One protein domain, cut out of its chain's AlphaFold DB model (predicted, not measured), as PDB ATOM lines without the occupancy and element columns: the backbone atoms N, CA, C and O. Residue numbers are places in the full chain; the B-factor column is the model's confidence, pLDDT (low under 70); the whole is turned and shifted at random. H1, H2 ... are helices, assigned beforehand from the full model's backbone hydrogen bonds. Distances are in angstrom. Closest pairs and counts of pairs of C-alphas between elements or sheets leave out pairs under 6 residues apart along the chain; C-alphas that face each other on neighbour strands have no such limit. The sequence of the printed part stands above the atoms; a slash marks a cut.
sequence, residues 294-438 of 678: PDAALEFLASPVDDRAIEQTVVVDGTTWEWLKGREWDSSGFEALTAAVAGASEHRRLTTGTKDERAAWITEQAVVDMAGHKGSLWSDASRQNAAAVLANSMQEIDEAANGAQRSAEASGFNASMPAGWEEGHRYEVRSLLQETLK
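Overview. This is residues 294 to 438 of the 678 residues of an uncharacterized protein of Actinomyces sp. Z5 (UniProt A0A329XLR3). Three helices, H3, H4 and H5, form a loose-angled up-and-down bundle, each running against the one before it; H1 and H2 cover one side of it, and H6 and H7 the other. Long loops join H1 to H2 and H6 to H7. The 145 printed residues hold seven named helices, H1 to H7 in order, and no named strand: all helix. The whole is compact, with a radius of gyration of the C-alphas of 14.6 A, and only just flat, spanning 42 by 35 by 19 A.

Arrangement. H1, residues 294 to 301, and H2, residues 319 to 325, only just touch, with 3 pairs of C-alphas within 8 A, the closest Leu 301 and Trp 321 at 5.8 A. H3, residues 331 to 345, touches H1 with residues 340 to 345 alone; the closest C-alphas are Pro 294 and Gly 343, 4.3 A. H3 and H4, residues 355 to 370, are a hairpin at a shallow tilt of 28 degrees, closest at C-alphas Ser 345 and Ala 359, 5.6 A. H5, residues 380 to 392, touches H3 at C-alphas Glu 335 and Ser 382, 4.5 A, running the same way. H6, residues 394 to 402, touches H7, residues 426 to 436, at C-alphas Ala 400 and Arg 426, 4.4 A. H7 also touches H5 at C-alphas Arg 383 and Thr 436, 4.7 A. In the seven helices every O i to N i+4 pair is within hydrogen-bond range.

Along the chain. H1 begins at C-alpha 294 (123.196, 139.220, 135.107). H3 is 20.6 A long, H4 21.7 A and H5 18.5 A. H7 ends at C-alpha 436 (104.347, 145.867, 142.040).

Size, cuts and confidence. The C-alphas of Glu 328 and Gly 412 are farthest apart, 43.5 A. The printed part has no cut. Residue 408 alone has pLDDT under 70.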
ATOM      1  N   PRO A 294     122.911 138.104 134.202       86.25
ATOM      2  CA  PRO A 294     123.196 139.220 135.107       86.25
ATOM      3  C   PRO A 294     124.419 140.054 134.721       86.25
ATOM      4  O   PRO A 294     124.344 141.282 134.711       86.25
ATOM      5  N   ASP A 295     125.512 139.391 134.324       85.69
ATOM      6  CA  ASP A 295     126.736 140.068 133.897       85.69
ATOM      7  C   ASP A 295     126.495 140.892 132.623       85.69
ATOM      8  O   ASP A 295     126.821 142.073 132.585       85.69
ATOM      9  N   ALA A 296     125.840 140.322 131.605       90.25
ATOM     10  CA  ALA A 296     125.500 141.045 130.379       90.25
ATOM     11  C   ALA A 296     124.573 142.236 130.645       90.25
ATOM     12  O   ALA A 296     124.763 143.311 130.076       90.25
ATOM     13  N   ALA A 297     123.575 142.049 131.514       94.12
ATOM     14  CA  ALA A 297     122.646 143.101 131.896       94.12
ATOM     15  C   ALA A 297     123.363 144.259 132.594       94.12
ATOM     16  O   ALA A 297     123.160 145.415 132.221       94.12
ATOM     17  N   LEU A 298     124.216 143.965 133.579       95.50
ATOM     18  CA  LEU A 298     124.968 144.987 134.302       95.50
ATOM     19  C   LEU A 298     125.966 145.704 133.386       95.50
ATOM     20  O   LEU A 298     126.052 146.935 133.413       95.50
ATOM     21  N   GLU A 299     126.691 144.949 132.556       95.81
ATOM     22  CA  GLU A 299     127.655 145.515 131.613       95.81
ATOM     23  C   GLU A 299     126.997 146.404 130.565       95.81
ATOM     24  O   GLU A 299     127.542 147.457 130.242       95.81
ATOM     25  N   PHE A 300     125.799 146.061 130.095       97.19
ATOM     26  CA  PHE A 300     125.081 146.868 129.113       97.19
ATOM     27  C   PHE A 300     124.372 148.089 129.715       97.19
ATOM     28  O   PHE A 300     124.452 149.192 129.167       97.19
ATOM     29  N   LEU A 301     123.654 147.905 130.828       97.75
ATOM     30  CA  LEU A 301     122.819 148.952 131.426       97.75
ATOM     31  C   LEU A 301     123.626 149.981 132.220       97.75
ATOM     32  O   LEU A 301     123.206 151.134 132.324       97.75
ATOM     33  N   ALA A 302     124.758 149.564 132.786       96.94
ATOM     34  CA  ALA A 302     125.547 150.363 133.710       96.94
ATOM     35  C   ALA A 302     127.048 150.178 133.480       96.94
ATOM     36  O   ALA A 302     127.778 149.902 134.427       96.94
ATOM     37  N   SER A 303     127.530 150.292 132.240       95.19
ATOM     38  CA  SER A 303     128.965 150.206 131.922       95.19
ATOM     39  C   SER A 303     129.786 151.215 132.744       95.19
ATOM     40  O   SER A 303     129.316 152.333 132.976       95.19
ATOM     41  N   PRO A 304     131.008 150.884 133.192       95.44
ATOM     42  CA  PRO A 304     131.866 151.868 133.834       95.44
ATOM     43  C   PRO A 304     132.427 152.840 132.784       95.44
ATOM     44  O   PRO A 304     132.675 152.474 131.640       95.44
ATOM     45  N   VAL A 305     132.679 154.090 133.177       95.19
ATOM     46  CA  VAL A 305     133.377 155.063 132.314       95.19
ATOM     47  C   VAL A 305     134.870 154.719 132.163       95.19
ATOM     48  O   VAL A 305     135.471 155.014 131.132       95.19
ATOM     49  N   ASP A 306     135.481 154.118 133.191       91.12
ATOM     50  CA  ASP A 306     136.862 153.612 133.174       91.12
ATOM     51  C   ASP A 306     136.881 152.170 133.694       91.12
ATOM     52  O   ASP A 306     136.591 151.927 134.867       91.12
ATOM     53  N   ASP A 307     137.280 151.226 132.841       87.50
ATOM     54  CA  ASP A 307     137.376 149.794 133.170       87.50
ATOM     55  C   ASP A 307     138.393 149.484 134.283       87.50
ATOM     56  O   ASP A 307     138.437 148.372 134.808       87.50
ATOM     57  N   ARG A 308     139.240 150.454 134.655       88.31
ATOM     58  CA  ARG A 308     140.223 150.335 135.747       88.31
ATOM     59  C   ARG A 308     139.708 150.892 137.073       88.31
ATOM     60  O   ARG A 308     140.480 150.962 138.032       88.31
ATOM     61  N   ALA A 309     138.461 151.358 137.120       89.12
ATOM     62  CA  ALA A 309     137.866 151.873 138.340       89.12
ATOM     63  C   ALA A 309     137.754 150.787 139.422       89.12
ATOM     64  O   ALA A 309     137.653 149.594 139.140       89.12
ATOM     65  N   ILE A 310     137.750 151.236 140.673       88.94
ATOM     66  CA  ILE A 310     137.487 150.421 141.865       88.94
ATOM     67  C   ILE A 310     136.187 150.892 142.525       88.94
ATOM     68  O   ILE A 310     135.664 151.941 142.147       88.94
ATOM     69  N   GLU A 311     135.694 150.149 143.519       85.06
ATOM     70  CA  GLU A 311     134.470 150.458 144.285       85.06
ATOM     71  C   GLU A 311     134.372 151.947 144.682       85.06
ATOM     72  O   GLU A 311     133.347 152.587 144.480       85.06
ATOM     73  N   GLN A 312     135.468 152.575 145.132       85.56
ATOM     74  CA  GLN A 312     135.444 153.980 145.575       85.56
ATOM     75  C   GLN A 312     135.457 155.022 144.448       85.56
ATOM     76  O   GLN A 312     135.273 156.210 144.719       85.56
ATOM     77  N   THR A 313     135.786 154.634 143.214       88.88
ATOM     78  CA  THR A 313     136.047 155.583 142.116       88.88
ATOM     79  C   THR A 313     135.182 155.348 140.891       88.88
ATOM     80  O   THR A 313     135.327 156.086 139.914       88.88
ATOM     81  N   VAL A 314     134.363 154.296 140.881       93.81
ATOM     82  CA  VAL A 314     133.559 153.961 139.711       93.81
ATOM     83  C   VAL A 314     132.538 155.052 139.426       93.81
ATOM     84  O   VAL A 314     131.834 155.539 140.305       93.81
ATOM     85  N   VAL A 315     132.489 155.438 138.155       95.31
ATOM     86  CA  VAL A 315     131.468 156.310 137.585       95.31
ATOM     87  C   VAL A 315     130.790 155.514 136.485       95.31
ATOM     88  O   VAL A 315     131.475 154.917 135.651       95.31
ATOM     89  N   VAL A 316     129.461 155.498 136.495       96.75
ATOM     90  CA  VAL A 316     128.657 154.755 135.522       96.75
ATOM     91  C   VAL A 316     128.383 155.609 134.285       96.75
ATOM     92  O   VAL A 316     128.002 156.776 134.393       96.75
ATOM     93  N   ASP A 317     128.551 155.023 133.100       96.06
ATOM     94  CA  ASP A 317     128.065 155.589 131.847       96.06
ATOM     95  C   ASP A 317     126.548 155.370 131.729       96.06
ATOM     96  O   ASP A 317     126.066 154.347 131.244       96.06
ATOM     97  N   GLY A 318     125.775 156.373 132.142       94.69
ATOM     98  CA  GLY A 318     124.314 156.329 132.064       94.69
ATOM     99  C   GLY A 318     123.734 156.486 130.656       94.69
ATOM    100  O   GLY A 318     122.513 156.503 130.492       94.69
ATOM    101  N   THR A 319     124.556 156.616 129.611       95.44
ATOM    102  CA  THR A 319     124.042 156.916 128.270       95.44
ATOM    103  C   THR A 319     123.200 155.785 127.677       95.44
ATOM    104  O   THR A 319     122.367 156.072 126.810       95.44
ATOM    105  N   THR A 320     123.425 154.515 128.042       96.38
ATOM    106  CA  THR A 320     122.562 153.397 127.599       96.38
ATOM    107  C   THR A 320     121.195 153.512 128.251       96.38
ATOM    108  O   THR A 320     120.181 153.503 127.555       96.38
ATOM    109  N   TRP A 321     121.179 153.713 129.567       97.00
ATOM    110  CA  TRP A 321     119.960 153.884 130.341       97.00
ATOM    111  C   TRP A 321     119.103 155.060 129.849       97.00
ATOM    112  O   TRP A 321     117.913 154.885 129.602       97.00
ATOM    113  N   GLU A 322     119.698 156.232 129.599       96.00
ATOM    114  CA  GLU A 322     118.964 157.390 129.054       96.00
ATOM    115  C   GLU A 322     118.321 157.107 127.690       96.00
ATOM    116  O   GLU A 322     117.226 157.588 127.402       96.00
ATOM    117  N   TRP A 323     118.974 156.306 126.842       95.25
ATOM    118  CA  TRP A 323     118.386 155.899 125.565       95.25
ATOM    119  C   TRP A 323     117.220 154.930 125.757       95.25
ATOM    120  O   TRP A 323     116.186 155.132 125.128       95.25
ATOM    121  N   LEU A 324     117.343 153.941 126.648       96.12
ATOM    122  CA  LEU A 324     116.265 152.990 126.939       96.12
ATOM    123  C   LEU A 324     115.048 153.659 127.593       96.12
ATOM    124  O   LEU A 324     113.921 153.346 127.215       96.12
ATOM    125  N   LYS A 325     115.257 154.613 128.510       92.44
ATOM    126  CA  LYS A 325     114.175 155.424 129.098       92.44
ATOM    127  C   LYS A 325     113.417 156.247 128.060       92.44
ATOM    128  O   LYS A 325     112.224 156.480 128.202       92.44
ATOM    129  N   GLY A 326     114.115 156.709 127.022       89.00
ATOM    130  CA  GLY A 326     113.519 157.487 125.938       89.00
ATOM    131  C   GLY A 326     112.674 156.669 124.957       89.00
ATOM    132  O   GLY A 326     112.033 157.266 124.092       89.00
ATOM    133  N   ARG A 327     112.676 155.331 125.051       89.94
ATOM    134  CA  ARG A 327     111.915 154.458 124.145       89.94
ATOM    135  C   ARG A 327     110.434 154.434 124.511       89.94
ATOM    136  O   ARG A 327     110.060 154.432 125.681       89.94
ATOM    137  N   GLU A 328     109.580 154.351 123.494       86.56
ATOM    138  CA  GLU A 328     108.150 154.114 123.686       86.56
ATOM    139  C   GLU A 328     107.890 152.619 123.905       86.56
ATOM    140  O   GLU A 328     107.747 151.845 122.958       86.56
ATOM    141  N   TRP A 329     107.827 152.212 125.172       91.19
ATOM    142  CA  TRP A 329     107.549 150.828 125.539       91.19
ATOM    143  C   TRP A 329     106.058 150.491 125.475       91.19
ATOM    144  O   TRP A 329     105.205 151.230 125.969       91.19
ATOM    145  N   ASP A 330     105.749 149.317 124.924       92.06
ATOM    146  CA  ASP A 330     104.515 148.605 125.244       92.06
ATOM    147  C   ASP A 330     104.753 147.609 126.391       92.06
ATOM    148  O   ASP A 330     105.859 147.503 126.921       92.06
ATOM    149  N   SER A 331     103.712 146.877 126.801       91.06
ATOM    150  CA  SER A 331     103.824 145.945 127.932       91.06
ATOM    151  C   SER A 331     104.890 144.864 127.703       91.06
ATOM    152  O   SER A 331     105.627 144.533 128.627       91.06
ATOM    153  N   SER A 332     105.044 144.378 126.465       88.50
ATOM    154  CA  SER A 332     106.051 143.374 126.101       88.50
ATOM    155  C   SER A 332     107.478 143.914 126.241       88.50
ATOM    156  O   SER A 332     108.334 143.245 126.815       88.50
ATOM    157  N   GLY A 333     107.738 145.118 125.723       92.00
ATOM    158  CA  GLY A 333     109.057 145.743 125.816       92.00
ATOM    159  C   GLY A 333     109.407 146.186 127.240       92.00
ATOM    160  O   GLY A 333     110.539 146.010 127.684       92.00
ATOM    161  N   PHE A 334     108.424 146.670 128.005       93.88
ATOM    162  CA  PHE A 334     108.622 147.018 129.414       93.88
ATOM    163  C   PHE A 334     108.915 145.789 130.283       93.88
ATOM    164  O   PHE A 334     109.786 145.822 131.151       93.88
ATOM    165  N   GLU A 335     108.244 144.667 130.024       90.38
ATOM    166  CA  GLU A 335     108.558 143.387 130.660       90.38
ATOM    167  C   GLU A 335     110.010 142.961 130.402       90.38
ATOM    168  O   GLU A 335     110.701 142.549 131.332       90.38
ATOM    169  N   ALA A 336     110.512 143.148 129.179       92.31
ATOM    170  CA  ALA A 336     111.907 142.876 128.853       92.31
ATOM    171  C   ALA A 336     112.882 143.839 129.555       92.31
ATOM    172  O   ALA A 336     113.887 143.394 130.109       92.31
ATOM    173  N   LEU A 337     112.575 145.141 129.598       95.56
ATOM    174  CA  LEU A 337     113.386 146.125 130.321       95.56
ATOM    175  C   LEU A 337     113.477 145.793 131.814       95.56
ATOM    176  O   LEU A 337     114.574 145.735 132.369       95.56
ATOM    177  N   THR A 338     112.337 145.531 132.456       92.62
ATOM    178  CA  THR A 338     112.306 145.129 133.870       92.62
ATOM    179  C   THR A 338     113.063 143.822 134.098       92.62
ATOM    180  O   THR A 338     113.742 143.702 135.114       92.62
ATOM    181  N   ALA A 339     113.030 142.876 133.148       88.62
ATOM    182  CA  ALA A 339     113.804 141.639 133.228       88.62
ATOM    183  C   ALA A 339     115.316 141.894 133.236       88.62
ATOM    184  O   ALA A 339     116.016 141.355 134.092       88.62
ATOM    185  N   ALA A 340     115.823 142.741 132.338       93.19
ATOM    186  CA  ALA A 340     117.240 143.101 132.314       93.19
ATOM    187  C   ALA A 340     117.675 143.805 133.610       93.19
ATOM    188  O   ALA A 340     118.713 143.467 134.174       93.19
ATOM    189  N   VAL A 341     116.868 144.736 134.131       95.12
ATOM    190  CA  VAL A 341     117.162 145.401 135.415       95.12
ATOM    191  C   VAL A 341     117.160 144.388 136.564       95.12
ATOM    192  O   VAL A 341     118.046 144.438 137.417       95.12
ATOM    193  N   ALA A 342     116.215 143.442 136.581       87.56
ATOM    194  CA  ALA A 342     116.199 142.359 137.560       87.56
ATOM    195  C   ALA A 342     117.482 141.515 137.486       87.56
ATOM    196  O   ALA A 342     118.105 141.290 138.523       87.56
ATOM    197  N   GLY A 343     117.934 141.152 136.280       84.38
ATOM    198  CA  GLY A 343     119.221 140.484 136.065       84.38
ATOM    199  C   GLY A 343     120.402 141.293 136.616       84.38
ATOM    200  O   GLY A 343     121.186 140.781 137.409       84.38
ATOM    201  N   ALA A 344     120.499 142.585 136.289       89.81
ATOM    202  CA  ALA A 344     121.563 143.452 136.808       89.81
ATOM    203  C   ALA A 344     121.514 143.597 138.344       89.81
ATOM    204  O   ALA A 344     122.555 143.648 139.003       89.81
ATOM    205  N   SER A 345     120.312 143.616 138.933       90.12
ATOM    206  CA  SER A 345     120.121 143.726 140.384       90.12
ATOM    207  C   SER A 345     120.647 142.518 141.163       90.12
ATOM    208  O   SER A 345     120.895 142.636 142.359       90.12
ATOM    209  N   GLU A 346     120.902 141.374 140.516       84.06
ATOM    210  CA  GLU A 346     121.535 140.235 141.190       84.06
ATOM    211  C   GLU A 346     122.957 140.555 141.678       84.06
ATOM    212  O   GLU A 346     123.486 139.850 142.542       84.06
ATOM    213  N   HIS A 347     123.581 141.617 141.162       86.50
ATOM    214  CA  HIS A 347     124.875 142.113 141.624       86.50
ATOM    215  C   HIS A 347     124.797 143.048 142.842       86.50
ATOM    216  O   HIS A 347     125.847 143.484 143.301       86.50
ATOM    217  N   ARG A 348     123.604 143.289 143.416       87.12
ATOM    218  CA  ARG A 348     123.400 143.967 144.716       87.12
ATOM    219  C   ARG A 348     123.876 143.082 145.873       87.12
ATOM    220  O   ARG A 348     123.093 142.537 146.651       87.12
ATOM    221  N   ARG A 349     125.185 142.873 145.944       82.19
ATOM    222  CA  ARG A 349     125.856 142.029 146.931       82.19
ATOM    223  C   ARG A 349     127.216 142.629 147.242       82.19
ATOM    224  O   ARG A 349     127.960 142.969 146.324       82.19
ATOM    225  N   LEU A 350     127.562 142.657 148.526       78.19
ATOM    226  CA  LEU A 350     128.858 143.147 148.977       78.19
ATOM    227  C   LEU A 350     129.976 142.327 148.315       78.19
ATOM    228  O   LEU A 350     130.186 141.154 148.637       78.19
ATOM    229  N   THR A 351     130.671 142.933 147.358       74.62
ATOM    230  CA  THR A 351     131.724 142.296 146.562       74.62
ATOM    231  C   THR A 351     132.912 143.226 146.423       74.62
ATOM    232  O   THR A 351     132.773 144.437 146.472       74.62
ATOM    233  N   THR A 352     134.099 142.652 146.227       71.88
ATOM    234  CA  THR A 352     135.273 143.429 145.825       71.88
ATOM    235  C   THR A 352     135.184 143.720 144.327       71.88
ATOM    236  O   THR A 352     135.098 142.775 143.537       71.88
ATOM    237  N   GLY A 353     135.242 144.984 143.917       86.62
ATOM    238  CA  GLY A 353     135.166 145.387 142.505       86.62
ATOM    239  C   GLY A 353     134.179 146.529 142.310       86.62
ATOM    240  O   GLY A 353     133.923 147.254 143.245       86.62
ATOM    241  N   THR A 354     133.652 146.717 141.101       93.38
ATOM    242  CA  THR A 354     132.718 147.824 140.806       93.38
ATOM    243  C   THR A 354     131.270 147.378 140.616       93.38
ATOM    244  O   THR A 354     130.396 148.197 140.333       93.38
ATOM    245  N   LYS A 355     131.008 146.066 140.662       92.81
ATOM    246  CA  LYS A 355     129.715 145.510 140.245       92.81
ATOM    247  C   LYS A 355     128.580 145.919 141.179       92.81
ATOM    248  O   LYS A 355     127.498 146.210 140.684       92.81
ATOM    249  N   ASP A 356     128.828 145.970 142.485       91.50
ATOM    250  CA  ASP A 356     127.804 146.339 143.465       91.50
ATOM    251  C   ASP A 356     127.407 147.814 143.342       91.50
ATOM    252  O   ASP A 356     126.223 148.124 143.262       91.50
ATOM    253  N   GLU A 357     128.369 148.728 143.197       94.06
ATOM    254  CA  GLU A 357     128.093 150.161 143.021       94.06
ATOM    255  C   GLU A 357     127.351 150.437 141.711       94.06
ATOM    256  O   GLU A 357     126.420 151.241 141.663       94.06
ATOM    257  N   ARG A 358     127.728 149.739 140.635       97.19
ATOM    258  CA  ARG A 358     127.036 149.827 139.343       97.19
ATOM    259  C   ARG A 358     125.617 149.262 139.430       97.19
ATOM    260  O   ARG A 358     124.698 149.834 138.844       97.19
ATOM    261  N   ALA A 359     125.427 148.172 140.177       95.50
ATOM    262  CA  ALA A 359     124.117 147.585 140.436       95.50
ATOM    263  C   ALA A 359     123.247 148.510 141.303       95.50
ATOM    264  O   ALA A 359     122.062 148.689 141.020       95.50
ATOM    265  N   ALA A 360     123.824 149.143 142.327       95.25
ATOM    266  CA  ALA A 360     123.158 150.161 143.133       95.25
ATOM    267  C   ALA A 360     122.684 151.315 142.240       95.25
ATOM    268  O   ALA A 360     121.496 151.633 142.242       95.25
ATOM    269  N   TRP A 361     123.570 151.836 141.386       97.75
ATOM    270  CA  TRP A 361     123.236 152.902 140.445       97.75
ATOM    271  C   TRP A 361     122.074 152.520 139.518       97.75
ATOM    272  O   TRP A 361     121.084 153.243 139.445       97.75
ATOM    273  N   ILE A 362     122.131 151.371 138.830       98.19
ATOM    274  CA  ILE A 362     121.060 151.012 137.881       98.19
ATOM    275  C   ILE A 362     119.739 150.682 138.574       98.19
ATOM    276  O   ILE A 362     118.682 151.017 138.043       98.19
ATOM    277  N   THR A 363     119.768 150.059 139.756       97.31
ATOM    278  CA  THR A 363     118.536 149.772 140.510       97.31
ATOM    279  C   THR A 363     117.877 151.049 141.017       97.31
ATOM    280  O   THR A 363     116.656 151.157 140.927       97.31
ATOM    281  N   GLU A 364     118.656 152.042 141.449       98.00
ATOM    282  CA  GLU A 364     118.154 153.375 141.802       98.00
ATOM    283  C   GLU A 364     117.452 154.024 140.607       98.00
ATOM    284  O   GLU A 364     116.270 154.372 140.665       98.00
ATOM    285  N   GLN A 365     118.171 154.122 139.486       98.06
ATOM    286  CA  GLN A 365     117.662 154.741 138.269       98.06
ATOM    287  C   GLN A 365     116.385 154.062 137.761       98.06
ATOM    288  O   GLN A 365     115.437 154.732 137.339       98.06
ATOM    289  N   ALA A 366     116.354 152.733 137.813       97.56
ATOM    290  CA  ALA A 366     115.226 151.954 137.347       97.56
ATOM    291  C   ALA A 366     114.020 152.052 138.286       97.56
ATOM    292  O   ALA A 366     112.902 152.155 137.795       97.56
ATOM    293  N   VAL A 367     114.210 152.097 139.609       97.94
ATOM    294  CA  VAL A 367     113.099 152.310 140.553       97.94
ATOM    295  C   VAL A 367     112.450 153.677 140.342       97.94
ATOM    296  O   VAL A 367     111.220 153.766 140.319       97.94
ATOM    297  N   VAL A 368     113.254 154.722 140.130       96.94
ATOM    298  CA  VAL A 368     112.752 156.077 139.849       96.94
ATOM    299  C   VAL A 368     111.937 156.115 138.553       96.94
ATOM    300  O   VAL A 368     110.844 156.682 138.537       96.94
ATOM    301  N   ASP A 369     112.423 155.485 137.478       96.62
ATOM    302  CA  ASP A 369     111.694 155.413 136.203       96.62
ATOM    303  C   ASP A 369     110.412 154.573 136.317       96.62
ATOM    304  O   ASP A 369     109.319 155.042 135.986       96.62
ATOM    305  N   MET A 370     110.520 153.360 136.872       96.44
ATOM    306  CA  MET A 370     109.404 152.422 137.018       96.44
ATOM    307  C   MET A 370     108.253 152.997 137.844       96.44
ATOM    308  O   MET A 370     107.089 152.792 137.495       96.44
ATOM    309  N   ALA A 371     108.557 153.760 138.897       95.56
ATOM    310  CA  ALA A 371     107.552 154.427 139.723       95.56
ATOM    311  C   ALA A 371     106.696 155.451 138.948       95.56
ATOM    312  O   ALA A 371     105.585 155.781 139.376       95.56
ATOM    313  N   GLY A 372     107.199 155.964 137.819       91.81
ATOM    314  CA  GLY A 372     106.488 156.897 136.944       91.81
ATOM    315  C   GLY A 372     105.443 156.238 136.034       91.81
ATOM    316  O   GLY A 372     104.506 156.917 135.592       91.81
ATOM    317  N   HIS A 373     105.558 154.931 135.779       91.38
ATOM    318  CA  HIS A 373     104.685 154.195 134.857       91.38
ATOM    319  C   HIS A 373     103.404 153.702 135.540       91.38
ATOM    320  O   HIS A 373     103.388 153.381 136.725       91.38
ATOM    321  N   LYS A 374     102.293 153.620 134.793       80.50
ATOM    322  CA  LYS A 374     100.978 153.229 135.337       80.50
ATOM    323  C   LYS A 374     100.202 152.308 134.405       80.50
ATOM    324  O   LYS A 374     100.319 152.392 133.184       80.50
ATOM    325  N   GLY A 375      99.289 151.532 134.987       79.00
ATOM    326  CA  GLY A 375      98.182 150.920 134.253       79.00
ATOM    327  C   GLY A 375      98.622 149.817 133.292       79.00
ATOM    328  O   GLY A 375      99.227 148.838 133.706       79.00
ATOM    329  N   SER A 376      98.278 149.968 132.011       82.75
ATOM    330  CA  SER A 376      98.339 148.912 130.988       82.75
ATOM    331  C   SER A 376      99.745 148.487 130.559       82.75
ATOM    332  O   SER A 376      99.862 147.576 129.745       82.75
ATOM    333  N   LEU A 377     100.793 149.153 131.050       89.62
ATOM    334  CA  LEU A 377     102.176 148.755 130.789       89.62
ATOM    335  C   LEU A 377     102.589 147.546 131.642       89.62
ATOM    336  O   LEU A 377     103.356 146.701 131.186       89.62
ATOM    337  N   TRP A 378     102.052 147.445 132.860       92.69
ATOM    338  CA  TRP A 378     102.454 146.441 133.839       92.69
ATOM    339  C   TRP A 378     101.797 145.080 133.587       92.69
ATOM    340  O   TRP A 378     100.587 144.916 133.792       92.69
ATOM    341  N   SER A 379     102.614 144.097 133.214       87.88
ATOM    342  CA  SER A 379     102.253 142.680 133.226       87.88
ATOM    343  C   SER A 379     102.588 142.055 134.584       87.88
ATOM    344  O   SER A 379     103.252 142.659 135.430       87.88
ATOM    345  N   ASP A 380     102.137 140.825 134.808       84.06
ATOM    346  CA  ASP A 380     102.478 140.088 136.029       84.06
ATOM    347  C   ASP A 380     103.979 139.771 136.071       84.06
ATOM    348  O   ASP A 380     104.627 139.972 137.094       84.06
ATOM    349  N   ALA A 381     104.578 139.420 134.929       81.31
ATOM    350  CA  ALA A 381     106.020 139.215 134.828       81.31
ATOM    351  C   ALA A 381     106.817 140.509 135.073       81.31
ATOM    352  O   ALA A 381     107.822 140.469 135.780       81.31
ATOM    353  N   SER A 382     106.370 141.671 134.574       88.75
ATOM    354  CA  SER A 382     107.070 142.932 134.852       88.75
ATOM    355  C   SER A 382     106.977 143.323 136.332       88.75
ATOM    356  O   SER A 382     107.952 143.828 136.889       88.75
ATOM    357  N   ARG A 383     105.850 143.031 137.005       90.19
ATOM    358  CA  ARG A 383     105.723 143.166 138.469       90.19
ATOM    359  C   ARG A 383     106.676 142.229 139.207       90.19
ATOM    360  O   ARG A 383     107.378 142.670 140.109       90.19
ATOM    361  N   GLN A 384     106.769 140.968 138.802       85.12
ATOM    362  CA  GLN A 384     107.687 139.999 139.414       85.12
ATOM    363  C   GLN A 384     109.160 140.399 139.230       85.12
ATOM    364  O   GLN A 384     109.950 140.309 140.169       85.12
ATOM    365  N   ASN A 385     109.523 140.928 138.060       85.94
ATOM    366  CA  ASN A 385     110.858 141.473 137.815       85.94
ATOM    367  C   ASN A 385     111.139 142.703 138.699       85.94
ATOM    368  O   ASN A 385     112.192 142.784 139.326       85.94
ATOM    369  N   ALA A 386     110.191 143.639 138.814       92.25
ATOM    370  CA  ALA A 386     110.329 144.789 139.714       92.25
ATOM    371  C   ALA A 386     110.416 144.365 141.191       92.25
ATOM    372  O   ALA A 386     111.172 144.955 141.960       92.25
ATOM    373  N   ALA A 387     109.706 143.305 141.583       89.38
ATOM    374  CA  ALA A 387     109.794 142.725 142.918       89.38
ATOM    375  C   ALA A 387     111.186 142.155 143.209       89.38
ATOM    376  O   ALA A 387     111.679 142.326 144.320       89.38
ATOM    377  N   ALA A 388     111.843 141.539 142.220       84.06
ATOM    378  CA  ALA A 388     113.231 141.094 142.343       84.06
ATOM    379  C   ALA A 388     114.185 142.270 142.606       84.06
ATOM    380  O   ALA A 388     115.008 142.203 143.517       84.06
ATOM    381  N   VAL A 389     114.027 143.368 141.858       90.38
ATOM    382  CA  VAL A 389     114.812 144.599 142.049       90.38
ATOM    383  C   VAL A 389     114.595 145.170 143.451       90.38
ATOM    384  O   VAL A 389     115.557 145.425 144.168       90.38
ATOM    385  N   LEU A 390     113.335 145.306 143.872       94.25
ATOM    386  CA  LEU A 390     112.961 145.792 145.202       94.25
ATOM    387  C   LEU A 390     113.501 144.893 146.325       94.25
ATOM    388  O   LEU A 390     114.039 145.391 147.310       94.25
ATOM    389  N   ALA A 391     113.410 143.573 146.171       87.12
ATOM    390  CA  ALA A 391     113.940 142.603 147.126       87.12
ATOM    391  C   ALA A 391     115.467 142.706 147.273       87.12
ATOM    392  O   ALA A 391     115.980 142.686 148.391       87.12
ATOM    393  N   ASN A 392     116.182 142.884 146.158       85.06
ATOM    394  CA  ASN A 392     117.630 143.097 146.136       85.06
ATOM    395  C   ASN A 392     118.041 144.495 146.672       85.06
ATOM    396  O   ASN A 392     119.209 144.702 146.994       85.06
ATOM    397  N   SER A 393     117.090 145.424 146.829       92.06
ATOM    398  CA  SER A 393     117.262 146.786 147.370       92.06
ATOM    399  C   SER A 393     116.505 147.000 148.692       92.06
ATOM    400  O   SER A 393     115.972 148.075 148.979       92.06
ATOM    401  N   MET A 394     116.426 145.962 149.532       92.25
ATOM    402  CA  MET A 394     115.662 146.013 150.788       92.25
ATOM    403  C   MET A 394     116.204 147.044 151.793       92.25
ATOM    404  O   MET A 394     115.455 147.548 152.630       92.25
ATOM    405  N   GLN A 395     117.488 147.408 151.691       90.56
ATOM    406  CA  GLN A 395     118.058 148.506 152.468       90.56
ATOM    407  C   GLN A 395     117.349 149.823 152.160       90.56
ATOM    408  O   GLN A 395     116.933 150.524 153.079       90.56
ATOM    409  N   GLU A 396     117.120 150.125 150.886       94.69
ATOM    410  CA  GLU A 396     116.454 151.359 150.481       94.69
ATOM    411  C   GLU A 396     114.948 151.354 150.781       94.69
ATOM    412  O   GLU A 396     114.375 152.396 151.112       94.69
ATOM    413  N   ILE A 397     114.305 150.181 150.778       96.38
ATOM    414  CA  ILE A 397     112.921 150.038 151.261       96.38
ATOM    415  C   ILE A 397     112.842 150.306 152.766       96.38
ATOM    416  O   ILE A 397     111.949 151.032 153.210       96.38
ATOM    417  N   ASP A 398     113.779 149.779 153.559       94.50
ATOM    418  CA  ASP A 398     113.844 150.073 154.992       94.50
ATOM    419  C   ASP A 398     114.044 151.566 155.262       94.50
ATOM    420  O   ASP A 398     113.390 152.133 156.142       94.50
ATOM    421  N   GLU A 399     114.911 152.223 154.498       93.38
ATOM    422  CA  GLU A 399     115.158 153.659 154.608       93.38
ATOM    423  C   GLU A 399     113.920 154.486 154.268       93.38
ATOM    424  O   GLU A 399     113.575 155.419 155.005       93.38
ATOM    425  N   ALA A 400     113.202 154.114 153.204       95.69
ATOM    426  CA  ALA A 400     111.933 154.727 152.834       95.69
ATOM    427  C   ALA A 400     110.878 154.540 153.938       95.69
ATOM    428  O   ALA A 400     110.250 155.518 154.362       95.69
ATOM    429  N   ALA A 401     110.751 153.319 154.467       96.44
ATOM    430  CA  ALA A 401     109.833 152.977 155.549       96.44
ATOM    431  C   ALA A 401     110.146 153.741 156.840       96.44
ATOM    432  O   ALA A 401     109.235 154.167 157.553       96.44
ATOM    433  N   ASN A 402     111.432 153.953 157.137       91.75
ATOM    434  CA  ASN A 402     111.900 154.621 158.348       91.75
ATOM    435  C   ASN A 402     112.066 156.142 158.200       91.75
ATOM    436  O   ASN A 402     112.128 156.851 159.210       91.75
ATOM    437  N   GLY A 403     112.057 156.667 156.975       85.56
ATOM    438  CA  GLY A 403     112.227 158.089 156.679       85.56
ATOM    439  C   GLY A 403     113.627 158.623 156.991       85.56
ATOM    440  O   GLY A 403     113.752 159.801 157.330       85.56
ATOM    441  N   ALA A 404     114.653 157.773 156.918       78.06
ATOM    442  CA  ALA A 404     116.045 158.124 157.193       78.06
ATOM    443  C   ALA A 404     116.990 157.303 156.306       78.06
ATOM    444  O   ALA A 404     116.811 156.094 156.205       78.06
ATOM    445  N   GLN A 405     118.000 157.952 155.717       74.19
ATOM    446  CA  GLN A 405     119.030 157.303 154.897       74.19
ATOM    447  C   GLN A 405     120.075 156.644 155.808       74.19
ATOM    448  O   GLN A 405     121.023 157.285 156.262       74.19
ATOM    449  N   ARG A 406     119.846 155.373 156.144       72.56
ATOM    450  CA  ARG A 406     120.653 154.603 157.100       72.56
ATOM    451  C   ARG A 406     121.929 154.045 156.494       72.56
ATOM    452  O   ARG A 406     122.895 153.891 157.228       72.56
ATOM    453  N   SER A 407     121.963 153.779 155.196       72.38
ATOM    454  CA  SER A 407     123.141 153.356 154.426       72.38
ATOM    455  C   SER A 407     124.345 154.267 154.634       72.38
ATOM    456  O   SER A 407     125.466 153.782 154.747       72.38
ATOM    457  N   ALA A 408     124.115 155.572 154.784       67.88
ATOM    458  CA  ALA A 408     125.161 156.553 155.063       67.88
ATOM    459  C   ALA A 408     125.673 156.527 156.521       67.88
ATOM    460  O   ALA A 408     126.709 157.123 156.829       67.88
ATOM    461  N   GLU A 409     124.965 155.870 157.448       75.81
ATOM    462  CA  GLU A 409     125.373 155.770 158.850       75.81
ATOM    463  C   GLU A 409     126.425 154.668 159.031       75.81
ATOM    464  O   GLU A 409     126.208 153.503 158.696       75.81
ATOM    465  N   ALA A 410     127.564 155.009 159.637       73.31
ATOM    466  CA  ALA A 410     128.605 154.032 159.934       73.31
ATOM    467  C   ALA A 410     128.140 153.047 161.025       73.31
ATOM    468  O   ALA A 410     128.116 153.380 162.213       73.31
ATOM    469  N   SER A 411     127.796 151.821 160.626       79.62
ATOM    470  CA  SER A 411     127.481 150.708 161.528       79.62
ATOM    471  C   SER A 411     128.011 149.384 160.969       79.62
ATOM    472  O   SER A 411     128.210 149.255 159.763       79.62
ATOM    473  N   GLY A 412     128.248 148.398 161.845       77.44
ATOM    474  CA  GLY A 412     128.678 147.055 161.430       77.44
ATOM    475  C   GLY A 412     127.671 146.391 160.488       77.44
ATOM    476  O   GLY A 412     128.071 145.839 159.468       77.44
ATOM    477  N   PHE A 413     126.378 146.558 160.777       82.94
ATOM    478  CA  PHE A 413     125.290 146.109 159.918       82.94
ATOM    479  C   PHE A 413     125.366 146.722 158.519       82.94
ATOM    480  O   PHE A 413     125.465 145.984 157.547       82.94
ATOM    481  N   ASN A 414     125.396 148.057 158.406       81.19
ATOM    482  CA  ASN A 414     125.410 148.732 157.103       81.19
ATOM    483  C   ASN A 414     126.674 148.406 156.299       81.19
ATOM    484  O   ASN A 414     126.594 148.236 155.093       81.19
ATOM    485  N   ALA A 415     127.824 148.250 156.965       80.50
ATOM    486  CA  ALA A 415     129.064 147.818 156.319       80.50
ATOM    487  C   ALA A 415     129.017 146.364 155.805       80.50
ATOM    488  O   ALA A 415     129.903 145.955 155.060       80.50
ATOM    489  N   SER A 416     128.021 145.578 156.228       80.31
ATOM    490  CA  SER A 416     127.767 144.222 155.732       80.31
ATOM    491  C   SER A 416     126.677 144.151 154.658       80.31
ATOM    492  O   SER A 416     126.414 143.066 154.142       80.31
ATOM    493  N   MET A 417     126.052 145.283 154.321       84.31
ATOM    494  CA  MET A 417     125.039 145.378 153.273       84.31
ATOM    495  C   MET A 417     125.671 145.752 151.920       84.31
ATOM    496  O   MET A 417     126.798 146.250 151.896       84.31
ATOM    497  N   PRO A 418     124.963 145.518 150.799       87.19
ATOM    498  CA  PRO A 418     125.354 146.037 149.489       87.19
ATOM    499  C   PRO A 418     125.485 147.570 149.471       87.19
ATOM    500  O   PRO A 418     124.965 148.257 150.351       87.19
ATOM    501  N   ALA A 419     126.134 148.119 148.443       88.44
ATOM    502  CA  ALA A 419     126.298 149.563 148.254       88.44
ATOM    503  C   ALA A 419     124.946 150.310 148.323       88.44
ATOM    504  O   ALA A 419     123.972 149.881 147.722       88.44
ATOM    505  N   GLY A 420     124.844 151.425 149.044       89.19
ATOM    506  CA  GLY A 420     123.587 152.185 149.100       89.19
ATOM    507  C   GLY A 420     123.296 152.943 147.799       89.19
ATOM    508  O   GLY A 420     124.229 153.303 147.077       89.19
ATOM    509  N   TRP A 421     122.024 153.239 147.525       92.94
ATOM    510  CA  TRP A 421     121.664 154.271 146.537       92.94
ATOM    511  C   TRP A 421     122.224 155.649 146.918       92.94
ATOM    512  O   TRP A 421     122.440 155.949 148.099       92.94
ATOM    513  N   GLU A 422     122.448 156.501 145.913       89.00
ATOM    514  CA  GLU A 422     122.980 157.850 146.120       89.00
ATOM    515  C   GLU A 422     121.943 158.746 146.812       89.00
ATOM    516  O   GLU A 422     122.250 159.417 147.809       89.00
ATOM    517  N   GLU A 423     120.695 158.717 146.332       88.25
ATOM    518  CA  GLU A 423     119.599 159.532 146.852       88.25
ATOM    519  C   GLU A 423     118.471 158.712 147.507       88.25
ATOM    520  O   GLU A 423     118.209 157.547 147.205       88.25
ATOM    521  N   GLY A 424     117.754 159.354 148.435       87.06
ATOM    522  CA  GLY A 424     116.598 158.762 149.109       87.06
ATOM    523  C   GLY A 424     115.293 158.939 148.323       87.06
ATOM    524  O   GLY A 424     114.659 159.993 148.410       87.06
ATOM    525  N   HIS A 425     114.817 157.877 147.668       93.81
ATOM    526  CA  HIS A 425     113.639 157.883 146.773       93.81
ATOM    527  C   HIS A 425     112.343 157.386 147.426       93.81
ATOM    528  O   HIS A 425     111.638 156.512 146.919       93.81
ATOM    529  N   ARG A 426     112.009 157.914 148.610       93.31
ATOM    530  CA  ARG A 426     110.911 157.363 149.434       93.31
ATOM    531  C   ARG A 426     109.531 157.369 148.761       93.31
ATOM    532  O   ARG A 426     108.665 156.587 149.150       93.31
ATOM    533  N   TYR A 427     109.273 158.293 147.832       95.50
ATOM    534  CA  TYR A 427     107.964 158.409 147.179       95.50
ATOM    535  C   TYR A 427     107.858 157.482 145.972       95.50
ATOM    536  O   TYR A 427     106.795 156.911 145.723       95.50
ATOM    537  N   GLU A 428     108.960 157.330 145.251       97.69
ATOM    538  CA  GLU A 428     109.130 156.456 144.105       97.69
ATOM    539  C   GLU A 428     109.088 154.999 144.572       97.69
ATOM    540  O   GLU A 428     108.261 154.241 144.073       97.69
ATOM    541  N   VAL A 429     109.845 154.645 145.622       98.12
ATOM    542  CA  VAL A 429     109.797 153.318 146.269       98.12
ATOM    543  C   VAL A 429     108.366 152.961 146.670       98.12
ATOM    544  O   VAL A 429     107.873 151.889 146.325       98.12
ATOM    545  N   ARG A 430     107.657 153.881 147.336       97.81
ATOM    546  CA  ARG A 430     106.254 153.674 147.716       97.81
ATOM    547  C   ARG A 430     105.365 153.413 146.505       97.81
ATOM    548  O   ARG A 430     104.577 152.473 146.510       97.81
ATOM    549  N   SER A 431     105.460 154.273 145.493       97.44
ATOM    550  CA  SER A 431     104.606 154.200 144.302       97.44
ATOM    551  C   SER A 431     104.862 152.906 143.532       97.44
ATOM    552  O   SER A 431     103.919 152.260 143.079       97.44
ATOM    553  N   LEU A 432     106.126 152.491 143.452       98.12
ATOM    554  CA  LEU A 432     106.515 151.244 142.820       98.12
ATOM    555  C   LEU A 432     106.031 150.024 143.608       98.12
ATOM    556  O   LEU A 432     105.518 149.096 142.990       98.12
ATOM    557  N   LEU A 433     106.119 150.023 144.944       98.38
ATOM    558  CA  LEU A 433     105.548 148.956 145.778       98.38
ATOM    559  C   LEU A 433     104.028 148.848 145.580       98.38
ATOM    560  O   LEU A 433     103.519 147.752 145.367       98.38
ATOM    561  N   GLN A 434     103.302 149.970 145.560       97.62
ATOM    562  CA  GLN A 434     101.850 149.976 145.324       97.62
ATOM    563  C   GLN A 434     101.463 149.393 143.951       97.62
ATOM    564  O   GLN A 434     100.397 148.803 143.801       97.62
ATOM    565  N   GLU A 435     102.301 149.542 142.926       97.31
ATOM    566  CA  GLU A 435     102.040 148.921 141.625       97.31
ATOM    567  C   GLU A 435     102.485 147.454 141.586       97.31
ATOM    568  O   GLU A 435     101.734 146.587 141.142       97.31
ATOM    569  N   THR A 436     103.682 147.174 142.094       94.38
ATOM    570  CA  THR A 436     104.347 145.867 142.040       94.38
ATOM    571  C   THR A 436     103.603 144.813 142.850       94.38
ATOM    572  O   THR A 436     103.331 143.722 142.350       94.38
ATOM    573  N   LEU A 437     103.199 145.153 144.076       95.81
ATOM    574  CA  LEU A 437     102.590 144.217 145.025       95.81
ATOM    575  C   LEU A 437     101.137 143.858 144.680       95.81
ATOM    576  O   LEU A 437     100.490 143.141 145.434       95.81
ATOM    577  N   LYS A 438     100.605 144.314 143.539       94.06
ATOM    578  CA  LYS A 438      99.343 143.789 142.996       94.06
ATOM    579  C   LYS A 438      99.455 142.310 142.627       94.06
ATOM    580  O   LYS A 438      98.479 141.587 142.776       94.06
TER     581      LYS A 438